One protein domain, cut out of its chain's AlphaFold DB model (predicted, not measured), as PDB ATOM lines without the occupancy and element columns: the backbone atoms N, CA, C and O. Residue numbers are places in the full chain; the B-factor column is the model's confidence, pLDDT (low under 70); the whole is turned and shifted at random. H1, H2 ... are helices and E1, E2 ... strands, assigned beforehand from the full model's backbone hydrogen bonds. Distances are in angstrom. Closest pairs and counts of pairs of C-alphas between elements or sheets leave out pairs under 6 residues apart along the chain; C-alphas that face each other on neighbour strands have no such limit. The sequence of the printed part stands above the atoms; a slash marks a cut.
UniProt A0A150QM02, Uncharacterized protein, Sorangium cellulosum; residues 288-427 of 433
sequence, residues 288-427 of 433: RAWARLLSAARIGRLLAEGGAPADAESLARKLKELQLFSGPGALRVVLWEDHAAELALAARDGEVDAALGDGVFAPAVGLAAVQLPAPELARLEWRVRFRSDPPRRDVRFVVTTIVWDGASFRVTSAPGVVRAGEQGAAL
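AT A GLANCE: This is residues 288 to 427 of the 433 residues of an uncharacterized protein of Sorangium cellulosum (UniProt A0A150QM02). What does the model look like at first sight? A five-stranded sheet, E3 E4 E1 E6 E7, is sandwiched between helix H1, which lies across one face, and a smaller sheet, E2 E5 E8, which is partly face to face with the other. H2 folds back along H1 as a helical hairpin, and short H3 stands up from the large sheet on the face opposite H1. What is it built of? The printed part has 140 residues with three named helices and eight named strands, in the order H1 H2 E1 E2 E3 E4 H3 E5 E6 E7 E8; both sheets are antiparallel and the class is mixed, helices and strands. It is compact, with a radius of gyration of the C-alphas of 14.9 A and spans of 44 by 30 by 26 A.

IN THESE COORDINATES: Where are the helices? H1, residues 288 to 305, is 25.8 A long and begins at C-alpha 288 (105.097, 235.450, 170.544); H2 is residues 309 to 321, 18.7 A, and H3 residues 374 to 379. Where are the strands? They are E1, residues 329 to 336, E2, 343 to 349, E3, 360 to 362, E4, 367 to 372, E5, 381 to 386, E6, 395 to 404, E7, 409 to 418, and E8, 424 to 426. E6 is 29.3 A long and E7 28.4 A; E8 ends at C-alpha 426 (112.067, 210.563, 184.490).

HOW THE PARTS SIT: How do the helices stand? H1 is on the large sheet at a height of 7.9 A, across the strands, at 86 degrees to E6 on the local plane; the closest C-alphas of H1 and E6 are those of Ala 297 and Thr 400, 5.7 A. With residues 295 to 303 alone H1 touches H2, opposite ways at a shallow tilt of 17 degrees, the closest C-alphas being those of Ala 296 and Leu 319, 6.0 A. In H1, H2 and H3 every O i to N i+4 pair is within hydrogen-bond range. What pairs the strands? Within hydrogen-bond range are, for instance, N 331 and O 402 of E1 and E6, 2.8 A, N 346 and O 383 of E2 and E5, 2.9 A, and N 384 and O 425 of E5 and E8, 2.9 A. How do the sheets meet? They form a sandwich, two sheets face to face: the parts of the sheet E3 E4 E1 E6 E7 and of the sheet E2 E5 E8 that face each other are 8.7 A centre to centre, and the strands of the one stand at 39 degrees to those of the other.

THE WHOLE: How large is it? The two C-alphas farthest apart, of Ala 310 and Asp 389, are 44.8 A apart. Is anything missing or uncertain? The printed part has no cut and no long link; residues 308 and 310 have pLDDT under 70.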
ATOM      1  N   ARG A 288     104.346 234.476 169.738       96.44
ATOM      2  CA  ARG A 288     105.097 235.450 170.544       96.44
ATOM      3  C   ARG A 288     105.420 234.904 171.922       96.44
ATOM      4  O   ARG A 288     106.536 235.100 172.403       96.44
ATOM      5  N   ALA A 289     104.474 234.197 172.541       95.38
ATOM      6  CA  ALA A 289     104.714 233.500 173.797       95.38
ATOM      7  C   ALA A 289     105.766 232.400 173.598       95.38
ATOM      8  O   ALA A 289     106.740 232.339 174.351       95.38
ATOM      9  N   TRP A 290     105.647 231.616 172.519       97.44
ATOM     10  CA  TRP A 290     106.637 230.595 172.169       97.44
ATOM     11  C   TRP A 290     108.031 231.199 171.979       97.44
ATOM     12  O   TRP A 290     109.004 230.689 172.525       97.44
ATOM     13  N   ALA A 291     108.138 232.323 171.265       98.19
ATOM     14  CA  ALA A 291     109.400 233.015 171.031       98.19
ATOM     15  C   ALA A 291     110.076 233.489 172.329       98.19
ATOM     16  O   ALA A 291     111.296 233.349 172.474       98.19
ATOM     17  N   ARG A 292     109.299 234.014 173.287       97.88
ATOM     18  CA  ARG A 292     109.811 234.420 174.609       97.88
ATOM     19  C   ARG A 292     110.299 233.213 175.403       97.88
ATOM     20  O   ARG A 292     111.407 233.255 175.923       97.88
ATOM     21  N   LEU A 293     109.542 232.116 175.434       97.94
ATOM     22  CA  LEU A 293     109.938 230.880 176.122       97.94
ATOM     23  C   LEU A 293     111.189 230.239 175.503       97.94
ATOM     24  O   LEU A 293     112.112 229.848 176.215       97.94
ATOM     25  N   LEU A 294     111.261 230.203 174.171       98.44
ATOM     26  CA  LEU A 294     112.427 229.750 173.412       98.44
ATOM     27  C   LEU A 294     113.670 230.608 173.695       98.44
ATOM     28  O   LEU A 294     114.776 230.064 173.780       98.44
ATOM     29  N   SER A 295     113.494 231.923 173.848       98.44
ATOM     30  CA  SER A 295     114.567 232.840 174.251       98.44
ATOM     31  C   SER A 295     114.992 232.577 175.694       98.44
ATOM     32  O   SER A 295     116.184 232.484 175.975       98.44
ATOM     33  N   ALA A 296     114.026 232.399 176.600       98.19
ATOM     34  CA  ALA A 296     114.279 232.162 178.014       98.19
ATOM     35  C   ALA A 296     115.061 230.873 178.250       98.19
ATOM     36  O   ALA A 296     116.064 230.901 178.950       98.19
ATOM     37  N   ALA A 297     114.668 229.769 177.613       97.62
ATOM     38  CA  ALA A 297     115.391 228.506 177.714       97.62
ATOM     39  C   ALA A 297     116.831 228.614 177.182       97.62
ATOM     40  O   ALA A 297     117.760 228.122 177.816       97.62
ATOM     41  N   ARG A 298     117.049 229.319 176.061       95.94
ATOM     42  CA  ARG A 298     118.399 229.537 175.511       95.94
ATOM     43  C   ARG A 298     119.269 230.392 176.425       95.94
ATOM     44  O   ARG A 298     120.403 230.016 176.696       95.94
ATOM     45  N   ILE A 299     118.744 231.516 176.913       97.00
ATOM     46  CA  ILE A 299     119.466 232.384 177.851       97.00
ATOM     47  C   ILE A 299     119.726 231.645 179.166       97.00
ATOM     48  O   ILE A 299     120.821 231.720 179.710       97.00
ATOM     49  N   GLY A 300     118.737 230.899 179.655       96.06
ATOM     50  CA  GLY A 300     118.863 230.093 180.858       96.06
ATOM     51  C   GLY A 300     119.952 229.029 180.731       96.06
ATOM     52  O   GLY A 300     120.757 228.867 181.643       96.06
ATOM     53  N   ARG A 301     120.045 228.358 179.579       93.69
ATOM     54  CA  ARG A 301     121.139 227.423 179.307       93.69
ATOM     55  C   ARG A 301     122.508 228.111 179.341       93.69
ATOM     56  O   ARG A 301     123.390 227.605 180.018       93.69
ATOM     57  N   LEU A 302     122.656 229.279 178.707       93.44
ATOM     58  CA  LEU A 302     123.904 230.061 178.765       93.44
ATOM     59  C   LEU A 302     124.273 230.460 180.205       93.44
ATOM     60  O   LEU A 302     125.432 230.382 180.591       93.44
ATOM     61  N   LEU A 303     123.288 230.855 181.020       94.81
ATOM     62  CA  LEU A 303     123.508 231.156 182.439       94.81
ATOM     63  C   LEU A 303     123.950 229.921 183.239       94.81
ATOM     64  O   LEU A 303     124.786 230.051 184.128       94.81
ATOM     65  N   ALA A 304     123.404 228.743 182.930       91.94
ATOM     66  CA  ALA A 304     123.761 227.488 183.591       91.94
ATOM     67  C   ALA A 304     125.144 226.954 183.170       91.94
ATOM     68  O   ALA A 304     125.818 226.324 183.980       91.94
ATOM     69  N   GLU A 305     125.568 227.202 181.927       88.88
ATOM     70  CA  GLU A 305     126.910 226.863 181.422       88.88
ATOM     71  C   GLU A 305     128.012 227.741 182.053       88.88
ATOM     72  O   GLU A 305     129.164 227.316 182.147       88.88
ATOM     73  N   GLY A 306     127.648 228.928 182.553       82.19
ATOM     74  CA  GLY A 306     128.558 229.870 183.204       82.19
ATOM     75  C   GLY A 306     129.299 230.786 182.221       82.19
ATOM     76  O   GLY A 306     129.175 230.679 181.005       82.19
ATOM     77  N   GLY A 307     130.054 231.749 182.754       78.81
ATOM     78  CA  GLY A 307     130.749 232.776 181.970       78.81
ATOM     79  C   GLY A 307     131.288 233.901 182.853       78.81
ATOM     80  O   GLY A 307     131.299 233.779 184.081       78.81
ATOM     81  N   ALA A 308     131.730 235.011 182.253       66.94
ATOM     82  CA  ALA A 308     132.146 236.172 183.034       66.94
ATOM     83  C   ALA A 308     130.935 236.796 183.767       66.94
ATOM     84  O   ALA A 308     129.831 236.819 183.216       66.94
ATOM     85  N   PRO A 309     131.105 237.371 184.976       71.69
ATOM     86  CA  PRO A 309     129.997 237.975 185.725       71.69
ATOM     87  C   PRO A 309     129.217 239.048 184.946       71.69
ATOM     88  O   PRO A 309     127.997 239.137 185.064       71.69
ATOM     89  N   ALA A 310     129.908 239.827 184.107       68.31
ATOM     90  CA  ALA A 310     129.292 240.844 183.253       68.31
ATOM     91  C   ALA A 310     128.327 240.242 182.214       68.31
ATOM     92  O   ALA A 310     127.274 240.821 181.929       68.31
ATOM     93  N   ASP A 311     128.645 239.056 181.689       86.94
ATOM     94  CA  ASP A 311     127.789 238.343 180.740       86.94
ATOM     95  C   ASP A 311     126.537 237.818 181.445       86.94
ATOM     96  O   ASP A 311     125.426 237.973 180.935       86.94
ATOM     97  N   ALA A 312     126.694 237.276 182.658       89.25
ATOM     98  CA  ALA A 312     125.579 236.791 183.466       89.25
ATOM     99  C   ALA A 312     124.579 237.911 183.807       89.25
ATOM    100  O   ALA A 312     123.370 237.716 183.680       89.25
ATOM    101  N   GLU A 313     125.057 239.107 184.164       92.00
ATOM    102  CA  GLU A 313     124.183 240.256 184.428       92.00
ATOM    103  C   GLU A 313     123.436 240.716 183.162       92.00
ATOM    104  O   GLU A 313     122.230 240.987 183.197       92.00
ATOM    105  N   SER A 314     124.123 240.755 182.012       93.31
ATOM    106  CA  SER A 314     123.494 241.081 180.726       93.31
ATOM    107  C   SER A 314     122.421 240.057 180.338       93.31
ATOM    108  O   SER A 314     121.326 240.431 179.911       93.31
ATOM    109  N   LEU A 315     122.701 238.766 180.518       94.94
ATOM    110  CA  LEU A 315     121.760 237.677 180.257       94.94
ATOM    111  C   LEU A 315     120.556 237.725 181.210       94.94
ATOM    112  O   LEU A 315     119.418 237.604 180.755       94.94
ATOM    113  N   ALA A 316     120.770 237.989 182.501       94.62
ATOM    114  CA  ALA A 316     119.696 238.174 183.477       94.62
ATOM    115  C   ALA A 316     118.783 239.358 183.112       94.62
ATOM    116  O   ALA A 316     117.556 239.259 183.198       94.62
ATOM    117  N   ARG A 317     119.356 240.465 182.624       95.19
ATOM    118  CA  ARG A 317     118.587 241.613 182.118       95.19
ATOM    119  C   ARG A 317     117.733 241.231 180.910       95.19
ATOM    120  O   ARG A 317     116.539 241.521 180.902       95.19
ATOM    121  N   LYS A 318     118.314 240.510 179.944       95.56
ATOM    122  CA  LYS A 318     117.583 239.983 178.780       95.56
ATOM    123  C   LYS A 318     116.439 239.051 179.199       95.56
ATOM    124  O   LYS A 318     115.373 239.144 178.607       95.56
ATOM    125  N   LEU A 319     116.610 238.197 180.218       96.00
ATOM    126  CA  LEU A 319     115.515 237.371 180.758       96.00
ATOM    127  C   LEU A 319     114.376 238.218 181.326       96.00
ATOM    128  O   LEU A 319     113.210 237.933 181.058       96.00
ATOM    129  N   LYS A 320     114.702 239.270 182.084       95.25
ATOM    130  CA  LYS A 320     113.703 240.185 182.651       95.25
ATOM    131  C   LYS A 320     112.903 240.909 181.561       95.25
ATOM    132  O   LYS A 320     111.688 241.050 181.688       95.25
ATOM    133  N   GLU A 321     113.556 241.308 180.469       95.88
ATOM    134  CA  GLU A 321     112.918 241.943 179.302       95.88
ATOM    135  C   GLU A 321     111.903 241.037 178.586       95.88
ATOM    136  O   GLU A 321     111.019 241.546 177.898       95.88
ATOM    137  N   LEU A 322     111.976 239.710 178.760       96.00
ATOM    138  CA  LEU A 322     110.995 238.782 178.184       96.00
ATOM    139  C   LEU A 322     109.631 238.840 178.881       96.00
ATOM    140  O   LEU A 322     108.679 238.279 178.346       96.00
ATOM    141  N   GLN A 323     109.530 239.484 180.052       94.06
ATOM    142  CA  GLN A 323     108.276 239.667 180.798       94.06
ATOM    143  C   GLN A 323     107.515 238.353 181.070       94.06
ATOM    144  O   GLN A 323     106.288 238.320 181.084       94.06
ATOM    145  N   LEU A 324     108.246 237.255 181.297       94.06
ATOM    146  CA  LEU A 324     107.672 235.935 181.603       94.06
ATOM    147  C   LEU A 324     107.293 235.757 183.082       94.06
ATOM    148  O   LEU A 324     106.667 234.768 183.442       94.06
ATOM    149  N   PHE A 325     107.683 236.690 183.952       92.88
ATOM    150  CA  PHE A 325     107.418 236.637 185.389       92.88
ATOM    151  C   PHE A 325     106.714 237.922 185.828       92.88
ATOM    152  O   PHE A 325     107.264 239.011 185.673       92.88
ATOM    153  N   SER A 326     105.512 237.794 186.392       87.88
ATOM    154  CA  SER A 326     104.774 238.891 187.037       87.88
ATOM    155  C   SER A 326     105.142 239.068 188.518       87.88
ATOM    156  O   SER A 326     104.864 240.109 189.107       87.88
ATOM    157  N   GLY A 327     105.798 238.069 189.111       90.44
ATOM    158  CA  GLY A 327     106.275 238.034 190.492       90.44
ATOM    159  C   GLY A 327     107.195 236.827 190.712       90.44
ATOM    160  O   GLY A 327     107.534 236.146 189.738       90.44
ATOM    161  N   PRO A 328     107.624 236.560 191.960       92.88
ATOM    162  CA  PRO A 328     108.441 235.393 192.275       92.88
ATOM    163  C   PRO A 328     107.768 234.092 191.827       92.88
ATOM    164  O   PRO A 328     106.574 233.891 192.039       92.88
ATOM    165  N   GLY A 329     108.531 233.197 191.209       93.31
ATOM    166  CA  GLY A 329     107.999 231.971 190.626       93.31
ATOM    167  C   GLY A 329     109.061 231.179 189.884       93.31
ATOM    168  O   GLY A 329     110.224 231.575 189.811       93.31
ATOM    169  N   ALA A 330     108.663 230.044 189.326       94.31
ATOM    170  CA  ALA A 330     109.543 229.171 188.576       94.31
ATOM    171  C   ALA A 330     108.934 228.821 187.216       94.31
ATOM    172  O   ALA A 330     107.751 228.511 187.101       94.31
ATOM    173  N   LEU A 331     109.769 228.869 186.185       95.75
ATOM    174  CA  LEU A 331     109.452 228.475 184.823       95.75
ATOM    175  C   LEU A 331     110.275 227.237 184.480       95.75
ATOM    176  O   LEU A 331     111.505 227.273 184.551       95.75
ATOM    177  N   ARG A 332     109.616 226.155 184.074       95.94
ATOM    178  CA  ARG A 332     110.278 224.957 183.554       95.94
ATOM    179  C   ARG A 332     109.948 224.801 182.083       95.94
ATOM    180  O   ARG A 332     108.781 224.750 181.714       95.94
ATOM    181  N   VAL A 333     110.988 224.734 181.260       97.25
ATOM    182  CA  VAL A 333     110.897 224.641 179.803       97.25
ATOM    183  C   VAL A 333     111.605 223.380 179.340       97.25
ATOM    184  O   VAL A 333     112.725 223.110 179.768       97.25
ATOM    185  N   VAL A 334     110.970 222.627 178.452       97.31
ATOM    186  CA  VAL A 334     111.559 221.498 177.734       97.31
ATOM    187  C   VAL A 334     111.668 221.878 176.272       97.31
ATOM    188  O   VAL A 334     110.672 222.278 175.666       97.31
ATOM    189  N   LEU A 335     112.874 221.747 175.726       97.75
ATOM    190  CA  LEU A 335     113.152 221.907 174.306       97.75
ATOM    191  C   LEU A 335     113.610 220.589 173.690       97.75
ATOM    192  O   LEU A 335     114.401 219.876 174.305       97.75
ATOM    193  N   TRP A 336     113.179 220.287 172.470       97.00
ATOM    194  CA  TRP A 336     113.670 219.149 171.689       97.00
ATOM    195  C   TRP A 336     113.731 219.489 170.200       97.00
ATOM    196  O   TRP A 336     113.107 220.442 169.748       97.00
ATOM    197  N   GLU A 337     114.515 218.725 169.442       96.25
ATOM    198  CA  GLU A 337     114.818 219.020 168.030       96.25
ATOM    199  C   GLU A 337     114.112 218.070 167.047       96.25
ATOM    200  O   GLU A 337     114.014 218.358 165.857       96.25
ATOM    201  N   ASP A 338     113.566 216.952 167.537       95.12
ATOM    202  CA  ASP A 338     112.713 216.057 166.749       95.12
ATOM    203  C   ASP A 338     111.255 216.536 166.780       95.12
ATOM    204  O   ASP A 338     110.449 216.060 167.576       95.12
ATOM    205  N   HIS A 339     110.900 217.488 165.917       94.19
ATOM    206  CA  HIS A 339     109.545 218.061 165.876       94.19
ATOM    207  C   HIS A 339     108.448 217.069 165.447       94.19
ATOM    208  O   HIS A 339     107.266 217.381 165.568       94.19
ATOM    209  N   ALA A 340     108.808 215.872 164.965       89.50
ATOM    210  CA  ALA A 340     107.839 214.804 164.720       89.50
ATOM    211  C   ALA A 340     107.422 214.080 166.016       89.50
ATOM    212  O   ALA A 340     106.465 213.310 166.003       89.50
ATOM    213  N   ALA A 341     108.142 214.301 167.120       92.12
ATOM    214  CA  ALA A 341     107.788 213.826 168.447       92.12
ATOM    215  C   ALA A 341     107.041 214.903 169.244       92.12
ATOM    216  O   ALA A 341     107.433 216.070 169.270       92.12
ATOM    217  N   GLU A 342     106.003 214.491 169.969       93.81
ATOM    218  CA  GLU A 342     105.211 215.374 170.824       93.81
ATOM    219  C   GLU A 342     105.543 215.150 172.300       93.81
ATOM    220  O   GLU A 342     104.877 214.374 172.988       93.81
ATOM    221  N   LEU A 343     106.588 215.819 172.794       93.94
ATOM    222  CA  LEU A 343     106.986 215.734 174.198       93.94
ATOM    223  C   LEU A 343     106.218 216.729 175.072       93.94
ATOM    224  O   LEU A 343     106.056 217.898 174.729       93.94
ATOM    225  N   ALA A 344     105.791 216.280 176.248       92.75
ATOM    226  CA  ALA A 344     105.163 217.124 177.253       92.75
ATOM    227  C   ALA A 344     105.759 216.900 178.640       92.75
ATOM    228  O   ALA A 344     106.242 215.814 178.973       92.75
ATOM    229  N   LEU A 345     105.672 217.945 179.462       92.81
ATOM    230  CA  LEU A 345     105.942 217.859 180.888       92.81
ATOM    231  C   LEU A 345     104.789 217.147 181.594       92.81
ATOM    232  O   LEU A 345     103.616 217.448 181.370       92.81
ATOM    233  N   ALA A 346     105.145 216.221 182.469       91.88
ATOM    234  CA  ALA A 346     104.253 215.603 183.430       91.88
ATOM    235  C   ALA A 346     104.903 215.663 184.811       91.88
ATOM    236  O   ALA A 346     106.130 215.676 184.931       91.88
ATOM    237  N   ALA A 347     104.077 215.689 185.847       92.69
ATOM    238  CA  ALA A 347     104.545 215.669 187.217       92.69
ATOM    239  C   ALA A 347     103.667 214.766 188.078       92.69
ATOM    240  O   ALA A 347     102.475 214.621 187.805       92.69
ATOM    241  N   ARG A 348     104.258 214.189 189.125       91.56
ATOM    242  CA  ARG A 348     103.542 213.487 190.190       91.56
ATOM    243  C   ARG A 348     103.765 214.173 191.525       91.56
ATOM    244  O   ARG A 348     104.818 214.759 191.777       91.56
ATOM    245  N   ASP A 349     102.750 214.072 192.363       89.12
ATOM    246  CA  ASP A 349     102.749 214.483 193.754       89.12
ATOM    247  C   ASP A 349     102.484 213.242 194.613       89.12
ATOM    248  O   ASP A 349     101.341 212.802 194.778       89.12
ATOM    249  N   GLY A 350     103.563 212.592 195.051       87.38
ATOM    250  CA  GLY A 350     103.497 211.233 195.585       87.38
ATOM    251  C   GLY A 350     102.971 210.249 194.534       87.38
ATOM    252  O   GLY A 350     103.556 210.086 193.464       87.38
ATOM    253  N   GLU A 351     101.842 209.597 194.824       84.88
ATOM    254  CA  GLU A 351     101.247 208.598 193.925       84.88
ATOM    255  C   GLU A 351     100.257 209.168 192.899       84.88
ATOM    256  O   GLU A 351      99.804 208.440 192.011       84.88
ATOM    257  N   VAL A 352      99.923 210.456 192.975       88.94
ATOM    258  CA  VAL A 352      98.901 211.067 192.114       88.94
ATOM    259  C   VAL A 352      99.555 211.936 191.043       88.94
ATOM    260  O   VAL A 352     100.567 212.590 191.292       88.94
ATOM    261  N   ASP A 353      98.981 211.952 189.840       87.69
ATOM    262  CA  ASP A 353      99.388 212.891 188.793       87.69
ATOM    263  C   ASP A 353      99.029 214.326 189.205       87.69
ATOM    264  O   ASP A 353      97.888 214.625 189.565       87.69
ATOM    265  N   ALA A 354     100.011 215.222 189.154       87.44
ATOM    266  CA  ALA A 354      99.831 216.612 189.539       87.44
ATOM    267  C   ALA A 354      99.198 217.425 188.402       87.44
ATOM    268  O   ALA A 354      99.598 217.326 187.237       87.44
ATOM    269  N   ALA A 355      98.233 218.279 188.748       84.50
ATOM    270  CA  ALA A 355      97.652 219.232 187.814       84.50
ATOM    271  C   ALA A 355      98.615 220.413 187.613       84.50
ATOM    272  O   ALA A 355      98.850 221.195 188.524       84.50
ATOM    273  N   LEU A 356      99.166 220.540 186.405       83.19
ATOM    274  CA  LEU A 356     100.205 221.522 186.074       83.19
ATOM    275  C   LEU A 356      99.673 222.911 185.656       83.19
ATOM    276  O   LEU A 356     100.468 223.792 185.345       83.19
ATOM    277  N   GLY A 357      98.352 223.120 185.651       77.44
ATOM    278  CA  GLY A 357      97.727 224.372 185.203       77.44
ATOM    279  C   GLY A 357      97.879 224.642 183.698       77.44
ATOM    280  O   GLY A 357      98.137 223.726 182.912       77.44
ATOM    281  N   ASP A 358      97.707 225.909 183.300       76.69
ATOM    282  CA  ASP A 358      97.802 226.370 181.908       76.69
ATOM    283  C   ASP A 358      99.268 226.405 181.437       76.69
ATOM    284  O   ASP A 358      99.975 227.409 181.543       76.69
ATOM    285  N   GLY A 359      99.742 225.266 180.933       86.69
ATOM    286  CA  GLY A 359     101.049 225.135 180.295       86.69
ATOM    287  C   GLY A 359     101.032 225.506 178.811       86.69
ATOM    288  O   GLY A 359     100.009 225.432 178.132       86.69
ATOM    289  N   VAL A 360     102.204 225.840 178.275       93.88
ATOM    290  CA  VAL A 360     102.414 225.977 176.830       93.88
ATOM    291  C   VAL A 360     102.843 224.633 176.261       93.88
ATOM    292  O   VAL A 360     103.807 224.030 176.733       93.88
ATOM    293  N   PHE A 361     102.165 224.192 175.207       94.06
ATOM    294  CA  PHE A 361     102.531 223.009 174.438       94.06
ATOM    295  C   PHE A 361     102.571 223.369 172.953       94.06
ATOM    296  O   PHE A 361     101.540 223.612 172.342       94.06
ATOM    297  N   ALA A 362     103.775 223.420 172.388       95.56
ATOM    298  CA  ALA A 362     104.027 223.836 171.014       95.56
ATOM    299  C   ALA A 362     105.004 222.854 170.335       95.56
ATOM    300  O   ALA A 362     106.165 223.198 170.080       95.56
ATOM    301  N   PRO A 363     104.554 221.621 170.026       94.06
ATOM    302  CA  PRO A 363     105.413 220.576 169.465       94.06
ATOM    303  C   PRO A 363     105.981 220.956 168.099       94.06
ATOM    304  O   PRO A 363     107.107 220.595 167.770       94.06
ATOM    305  N   ALA A 364     105.253 221.790 167.353       93.38
ATOM    306  CA  ALA A 364     105.713 222.358 166.098       93.38
ATOM    307  C   ALA A 364     107.084 223.044 166.219       93.38
ATOM    308  O   ALA A 364     107.844 223.035 165.264       93.38
ATOM    309  N   VAL A 365     107.417 223.663 167.350       96.62
ATOM    310  CA  VAL A 365     108.721 224.321 167.557       96.62
ATOM    311  C   VAL A 365     109.536 223.644 168.658       96.62
ATOM    312  O   VAL A 365     110.429 224.273 169.228       96.62
ATOM    313  N   GLY A 366     109.196 222.389 168.976       96.50
ATOM    314  CA  GLY A 366     109.896 221.583 169.965       96.50
ATOM    315  C   GLY A 366     109.876 222.198 171.360       96.50
ATOM    316  O   GLY A 366     110.925 222.281 171.992       96.50
ATOM    317  N   LEU A 367     108.724 222.710 171.809       97.62
ATOM    318  CA  LEU A 367     108.588 223.460 173.058       97.62
ATOM    319  C   LEU A 367     107.441 222.927 173.924       97.62
ATOM    320  O   LEU A 367     106.298 222.833 173.480       97.62
ATOM    321  N   ALA A 368     107.730 222.707 175.203       96.62
ATOM    322  CA  ALA A 368     106.730 222.598 176.258       96.62
ATOM    323  C   ALA A 368     107.192 223.414 177.468       96.62
ATOM    324  O   ALA A 368     108.375 223.398 177.808       96.62
ATOM    325  N   ALA A 369     106.290 224.137 178.123       96.06
ATOM    326  CA  ALA A 369     106.637 224.930 179.292       96.06
ATOM    327  C   ALA A 369     105.497 225.001 180.300       96.06
ATOM    328  O   ALA A 369     104.324 224.983 179.936       96.06
ATOM    329  N   VAL A 370     105.860 225.138 181.567       95.00
ATOM    330  CA  VAL A 370     104.921 225.368 182.662       95.00
ATOM    331  C   VAL A 370     105.509 226.376 183.638       95.00
ATOM    332  O   VAL A 370     106.718 226.373 183.897       95.00
ATOM    333  N   GLN A 371     104.651 227.239 184.170       92.81
ATOM    334  CA  GLN A 371     105.000 228.192 185.210       92.81
ATOM    335  C   GLN A 371     104.240 227.854 186.489       92.81
ATOM    336  O   GLN A 371     103.025 227.695 186.462       92.81
ATOM    337  N   LEU A 372     104.967 227.743 187.598       91.62
ATOM    338  CA  LEU A 372     104.436 227.371 188.909       91.62
ATOM    339  C   LEU A 372     105.147 228.161 190.018       91.62
ATOM    340  O   LEU A 372     106.260 228.663 189.811       91.62
ATOM    341  N   PRO A 373     104.572 228.245 191.227       91.19
ATOM    342  CA  PRO A 373     105.311 228.662 192.412       91.19
ATOM    343  C   PRO A 373     106.569 227.802 192.628       91.19
ATOM    344  O   PRO A 373     106.543 226.579 192.488       91.19
ATOM    345  N   ALA A 374     107.685 228.428 193.017       88.25
ATOM    346  CA  ALA A 374     108.958 227.723 193.207       88.25
ATOM    347  C   ALA A 374     108.906 226.562 194.231       88.25
ATOM    348  O   ALA A 374     109.478 225.509 193.936       88.25
ATOM    349  N   PRO A 375     108.208 226.681 195.384       88.81
ATOM    350  CA  PRO A 375     108.081 225.571 196.333       88.81
ATOM    351  C   PRO A 375     107.323 224.373 195.757       88.81
ATOM    352  O   PRO A 375     107.654 223.227 196.050       88.81
ATOM    353  N   GLU A 376     106.323 224.629 194.914       88.94
ATOM    354  CA  GLU A 376     105.539 223.577 194.274       88.94
ATOM    355  C   GLU A 376     106.386 222.814 193.256       88.94
ATOM    356  O   GLU A 376     106.454 221.588 193.301       88.94
ATOM    357  N   LEU A 377     107.130 223.530 192.409       88.31
ATOM    358  CA  LEU A 377     108.026 222.915 191.433       88.31
ATOM    359  C   LEU A 377     109.090 222.013 192.081       88.31
ATOM    360  O   LEU A 377     109.442 220.990 191.490       88.31
ATOM    361  N   ALA A 378     109.598 222.386 193.261       86.62
ATOM    362  CA  ALA A 378     110.596 221.613 194.004       86.62
ATOM    363  C   ALA A 378     110.022 220.349 194.668       86.62
ATOM    364  O   ALA A 378     110.755 219.385 194.872       86.62
ATOM    365  N   ARG A 379     108.726 220.354 194.999       89.50
ATOM    366  CA  ARG A 379     108.022 219.231 195.636       89.50
ATOM    367  C   ARG A 379     107.646 218.126 194.648       89.50
ATOM    368  O   ARG A 379     107.563 216.967 195.034       89.50
ATOM    369  N   LEU A 380     107.386 218.498 193.397       91.06
ATOM    370  CA  LEU A 380     106.896 217.597 192.359       91.06
ATOM    371  C   LEU A 380     107.996 216.702 191.771       91.06
ATOM    372  O   LEU A 380     109.114 217.146 191.505       91.06
ATOM    373  N   GLU A 381     107.637 215.456 191.462       91.12
ATOM    374  CA  GLU A 381     108.468 214.540 190.682       91.12
ATOM    375  C   GLU A 381     108.194 214.718 189.191       91.12
ATOM    376  O   GLU A 381     107.084 214.469 188.724       91.12
ATOM    377  N   TRP A 382     109.203 215.119 188.420       92.50
ATOM    378  CA  TRP A 382     109.010 215.500 187.022       92.50
ATOM    379  C   TRP A 382     109.382 214.403 186.034       92.50
ATOM    380  O   TRP A 382     110.355 213.668 186.208       92.50
ATOM    381  N   ARG A 383     108.628 214.340 184.940       92.50
ATOM    382  CA  ARG A 383     108.863 213.435 183.815       92.50
ATOM    383  C   ARG A 383     108.598 214.158 182.503       92.50
ATOM    384  O   ARG A 383     107.774 215.069 182.431       92.50
ATOM    385  N   VAL A 384     109.280 213.724 181.454       93.81
ATOM    386  CA  VAL A 384     108.981 214.102 180.072       93.81
ATOM    387  C   VAL A 384     108.388 212.882 179.394       93.81
ATOM    388  O   VAL A 384     109.000 211.821 179.417       93.81
ATOM    389  N   ARG A 385     107.191 213.003 178.824       92.19
ATOM    390  CA  ARG A 385     106.483 211.885 178.181       92.19
ATOM    391  C   ARG A 385     105.985 212.259 176.798       92.19
ATOM    392  O   ARG A 385     105.800 213.442 176.516       92.19
ATOM    393  N   PHE A 386     105.721 211.257 175.972       91.69
ATOM    394  CA  PHE A 386     105.027 211.477 174.711       91.69
ATOM    395  C   PHE A 386     103.532 211.739 174.949       91.69
ATOM    396  O   PHE A 386     102.912 211.140 175.831       91.69
ATOM    397  N   ARG A 387     102.950 212.668 174.181       89.75
ATOM    398  CA  ARG A 387     101.489 212.853 174.066       89.75
ATOM    399  C   ARG A 387     100.876 212.041 172.929       89.75
ATOM    400  O   ARG A 387      99.667 211.826 172.933       89.75
ATOM    401  N   SER A 388     101.708 211.624 171.984       82.25
ATOM    402  CA  SER A 388     101.374 210.775 170.845       82.25
ATOM    403  C   SER A 388     102.129 209.445 170.933       82.25
ATOM    404  O   SER A 388     102.847 209.195 171.903       82.25
ATOM    405  N   ASP A 389     101.961 208.578 169.935       81.56
ATOM    406  CA  ASP A 389     102.685 207.310 169.889       81.56
ATOM    407  C   ASP A 389     104.208 207.543 169.851       81.56
ATOM    408  O   ASP A 389     104.695 208.330 169.028       81.56
ATOM    409  N   PRO A 390     104.985 206.856 170.710       83.81
ATOM    410  CA  PRO A 390     106.426 207.030 170.762       83.81
ATOM    411  C   PRO A 390     107.070 206.606 169.433       83.81
ATOM    412  O   PRO A 390     106.769 205.528 168.903       83.81
ATOM    413  N   PRO A 391     107.997 207.407 168.882       85.12
ATOM    414  CA  PRO A 391     108.722 207.013 167.690       85.12
ATOM    415  C   PRO A 391     109.688 205.858 168.005       85.12
ATOM    416  O   PRO A 391     110.145 205.666 169.131       85.12
ATOM    417  N   ARG A 392     110.067 205.095 166.974       82.12
ATOM    418  CA  ARG A 392     111.016 203.964 167.085       82.12
ATOM    419  C   ARG A 392     112.486 204.406 167.159       82.12
ATOM    420  O   ARG A 392     113.364 203.741 166.619       82.12
ATOM    421  N   ARG A 393     112.749 205.561 167.761       86.56
ATOM    422  CA  ARG A 393     114.079 206.170 167.886       86.56
ATOM    423  C   ARG A 393     114.155 206.973 169.178       86.56
ATOM    424  O   ARG A 393     113.130 207.424 169.681       86.56
ATOM    425  N   ASP A 394     115.369 207.162 169.675       91.44
ATOM    426  CA  ASP A 394     115.627 208.002 170.841       91.44
ATOM    427  C   ASP A 394     115.265 209.464 170.537       91.44
ATOM    428  O   ASP A 394     115.651 210.004 169.497       91.44
ATOM    429  N   VAL A 395     114.572 210.124 171.468       94.56
ATOM    430  CA  VAL A 395     114.245 211.552 171.370       94.56
ATOM    431  C   VAL A 395     114.971 212.307 172.471       94.56
ATOM    432  O   VAL A 395     114.690 212.143 173.659       94.56
ATOM    433  N   ARG A 396     115.932 213.138 172.061       95.62
ATOM    434  CA  ARG A 396     116.712 213.984 172.968       95.62
ATOM    435  C   ARG A 396     115.973 215.279 173.257       95.62
ATOM    436  O   ARG A 396     115.383 215.878 172.361       95.62
ATOM    437  N   PHE A 397     116.076 215.736 174.494       96.44
ATOM    438  CA  PHE A 397     115.520 217.003 174.937       96.44
ATOM    439  C   PHE A 397     116.454 217.677 175.947       96.44
ATOM    440  O   PHE A 397     117.372 217.063 176.490       96.44
ATOM    441  N   VAL A 398     116.217 218.957 176.211       96.31
ATOM    442  CA  VAL A 398     116.889 219.735 177.253       96.31
ATOM    443  C   VAL A 398     115.824 220.362 178.132       96.31
ATOM    444  O   VAL A 398     114.895 220.989 177.625       96.31
ATOM    445  N   VAL A 399     115.967 220.206 179.446       97.00
ATOM    446  CA  VAL A 399     115.097 220.849 180.430       97.00
ATOM    447  C   VAL A 399     115.842 222.001 181.067       97.00
ATOM    448  O   VAL A 399     116.901 221.804 181.656       97.00
ATOM    449  N   THR A 400     115.266 223.193 180.990       97.12
ATOM    450  CA  THR A 400     115.777 224.398 181.638       97.12
ATOM    451  C   THR A 400     114.772 224.865 182.682       97.12
ATOM    452  O   THR A 400     113.590 225.040 182.390       97.12
ATOM    453  N   THR A 401     115.237 225.059 183.914       96.75
ATOM    454  CA  THR A 401     114.432 225.583 185.021       96.75
ATOM    455  C   THR A 401     114.957 226.948 185.406       96.75
ATOM    456  O   THR A 401     116.128 227.068 185.744       96.75
ATOM    457  N   ILE A 402     114.098 227.959 185.378       96.88
ATOM    458  CA  ILE A 402     114.422 229.346 185.701       96.88
ATOM    459  C   ILE A 402     113.568 229.745 186.898       96.88
ATOM    460  O   ILE A 402     112.345 229.807 186.794       96.88
ATOM    461  N   VAL A 403     114.204 230.014 188.032       96.56
ATOM    462  CA  VAL A 403     113.553 230.480 189.257       96.56
ATOM    463  C   VAL A 403     113.855 231.961 189.433       96.56
ATOM    464  O   VAL A 403     115.017 232.358 189.442       96.56
ATOM    465  N   TRP A 404     112.811 232.768 189.582       95.50
ATOM    466  CA  TRP A 404     112.890 234.189 189.896       95.50
ATOM    467  C   TRP A 404     112.414 234.408 191.332       95.50
ATOM    468  O   TRP A 404     111.285 234.051 191.666       95.50
ATOM    469  N   ASP A 405     113.259 234.985 192.185       92.56
ATOM    470  CA  ASP A 405     112.935 235.256 193.596       92.56
ATOM    471  C   ASP A 405     112.449 236.699 193.853       92.56
ATOM    472  O   ASP A 405     112.081 237.039 194.976       92.56
ATOM    473  N   GLY A 406     112.408 237.543 192.814       91.06
ATOM    474  CA  GLY A 406     112.104 238.975 192.918       91.06
ATOM    475  C   GLY A 406     113.329 239.888 192.801       91.06
ATOM    476  O   GLY A 406     113.169 241.073 192.503       91.06
ATOM    477  N   ALA A 407     114.535 239.346 192.964       91.44
ATOM    478  CA  ALA A 407     115.801 240.070 192.876       91.44
ATOM    479  C   ALA A 407     116.774 239.448 191.861       91.44
ATOM    480  O   ALA A 407     117.416 240.175 191.101       91.44
ATOM    481  N   SER A 408     116.870 238.120 191.820       92.94
ATOM    482  CA  SER A 408     117.838 237.368 191.026       92.94
ATOM    483  C   SER A 408     117.223 236.134 190.353       92.94
ATOM    484  O   SER A 408     116.189 235.609 190.772       92.94
ATOM    485  N   PHE A 409     117.864 235.679 189.270       94.88
ATOM    486  CA  PHE A 409     117.512 234.426 188.604       94.88
ATOM    487  C   PHE A 409     118.447 233.307 189.058       94.88
ATOM    488  O   PHE A 409     119.668 233.443 188.975       94.88
ATOM    489  N   ARG A 410     117.873 232.167 189.443       94.38
ATOM    490  CA  ARG A 410     118.589 230.894 189.587       94.38
ATOM    491  C   ARG A 410     118.191 229.973 188.448       94.38
ATOM    492  O   ARG A 410     117.000 229.813 188.180       94.38
ATOM    493  N   VAL A 411     119.172 229.384 187.769       95.06
ATOM    494  CA  VAL A 411     118.917 228.576 186.574       95.06
ATOM    495  C   VAL A 411     119.624 227.235 186.643       95.06
ATOM    496  O   VAL A 411     120.797 227.163 186.995       95.06
ATOM    497  N   THR A 412     118.912 226.176 186.265       94.50
ATOM    498  CA  THR A 412     119.482 224.850 186.016       94.50
ATOM    499  C   THR A 412     119.116 224.395 184.610       94.50
ATOM    500  O   THR A 412     118.033 224.701 184.105       94.50
ATOM    501  N   SER A 413     120.018 223.665 183.957       93.88
ATOM    502  CA  SER A 413     119.776 223.083 182.639       93.88
ATOM    503  C   SER A 413     120.349 221.675 182.587       93.88
ATOM    504  O   SER A 413     121.507 221.475 182.944       93.88
ATOM    505  N   ALA A 414     119.552 220.706 182.146       92.81
ATOM    506  CA  ALA A 414     119.960 219.309 182.065       92.81
ATOM    507  C   ALA A 414     119.482 218.672 180.749       92.81
ATOM    508  O   ALA A 414     118.314 218.843 180.382       92.81
ATOM    509  N   PRO A 415     120.351 217.943 180.026       94.94
ATOM    510  CA  PRO A 415     119.926 217.136 178.893       94.94
ATOM    511  C   PRO A 415     119.186 215.879 179.370       94.94
ATOM    512  O   PRO A 415     119.432 215.369 180.462       94.94
ATOM    513  N   GLY A 416     118.312 215.349 178.523       94.31
ATOM    514  CA  GLY A 416     117.608 214.092 178.740       94.31
ATOM    515  C   GLY A 416     117.303 213.386 177.424       94.31
ATOM    516  O   GLY A 416     117.438 213.955 176.338       94.31
ATOM    517  N   VAL A 417     116.928 212.113 177.522       94.50
ATOM    518  CA  VAL A 417     116.574 211.273 176.373       94.50
ATOM    519  C   VAL A 417     115.402 210.391 176.771       94.50
ATOM    520  O   VAL A 417     115.483 209.725 177.800       94.50
ATOM    521  N   VAL A 418     114.346 210.367 175.960       92.62
ATOM    522  CA  VAL A 418     113.353 209.285 176.002       92.62
ATOM    523  C   VAL A 418     113.813 208.213 175.023       92.62
ATOM    524  O   VAL A 418     114.023 208.528 173.846       92.62
ATOM    525  N   ARG A 419     114.045 206.980 175.491       89.25
ATOM    526  CA  ARG A 419     114.568 205.916 174.622       89.25
ATOM    527  C   ARG A 419     113.487 205.373 173.699       89.25
ATOM    528  O   ARG A 419     112.297 205.424 174.008       89.25
ATOM    529  N   ALA A 420     113.909 204.825 172.564       84.69
ATOM    530  CA  ALA A 420     113.010 204.142 171.642       84.69
ATOM    531  C   ALA A 420     112.171 203.072 172.371       84.69
ATOM    532  O   ALA A 420     112.713 202.188 173.032       84.69
ATOM    533  N   GLY A 421     110.845 203.142 172.231       78.94
ATOM    534  CA  GLY A 421     109.906 202.206 172.864       78.94
ATOM    535  C   GLY A 421     109.493 202.556 174.299       78.94
ATOM    536  O   GLY A 421     108.565 201.939 174.820       78.94
ATOM    537  N   GLU A 422     110.109 203.559 174.927       85.56
ATOM    538  CA  GLU A 422     109.656 204.094 176.213       85.56
ATOM    539  C   GLU A 422     108.551 205.142 176.019       85.56
ATOM    540  O   GLU A 422     108.518 205.874 175.032       85.56
ATOM    541  N   GLN A 423     107.645 205.250 176.995       82.62
ATOM    542  CA  GLN A 423     106.572 206.259 176.989       82.62
ATOM    543  C   GLN A 423     107.028 207.625 177.530       82.62
ATOM    544  O   GLN A 423     106.348 208.639 177.358       82.62
ATOM    545  N   GLY A 424     108.179 207.670 178.195       83.25
ATOM    546  CA  GLY A 424     108.732 208.882 178.778       83.25
ATOM    547  C   GLY A 424     109.999 208.615 179.578       83.25
ATOM    548  O   GLY A 424     110.338 207.472 179.858       83.25
ATOM    549  N   ALA A 425     110.668 209.692 179.968       81.06
ATOM    550  CA  ALA A 425     111.863 209.688 180.793       81.06
ATOM    551  C   ALA A 425     111.600 210.437 182.102       81.06
ATOM    552  O   ALA A 425     111.041 211.540 182.108       81.06
ATOM    553  N   ALA A 426     112.025 209.850 183.221       81.44
ATOM    554  CA  ALA A 426     112.067 210.563 184.490       81.44
ATOM    555  C   ALA A 426     113.144 211.653 184.435       81.44
ATOM    556  O   ALA A 426     114.241 211.428 183.922       81.44
ATOM    557  N   LEU A 427     112.835 212.832 184.967       79.50
ATOM    558  CA  LEU A 427     113.853 213.843 185.202       79.50
ATOM    559  C   LEU A 427     114.498 213.528 186.544       79.50
ATOM    560  O   LEU A 427     113.796 213.373 187.543       79.50
TER     561      LEU A 427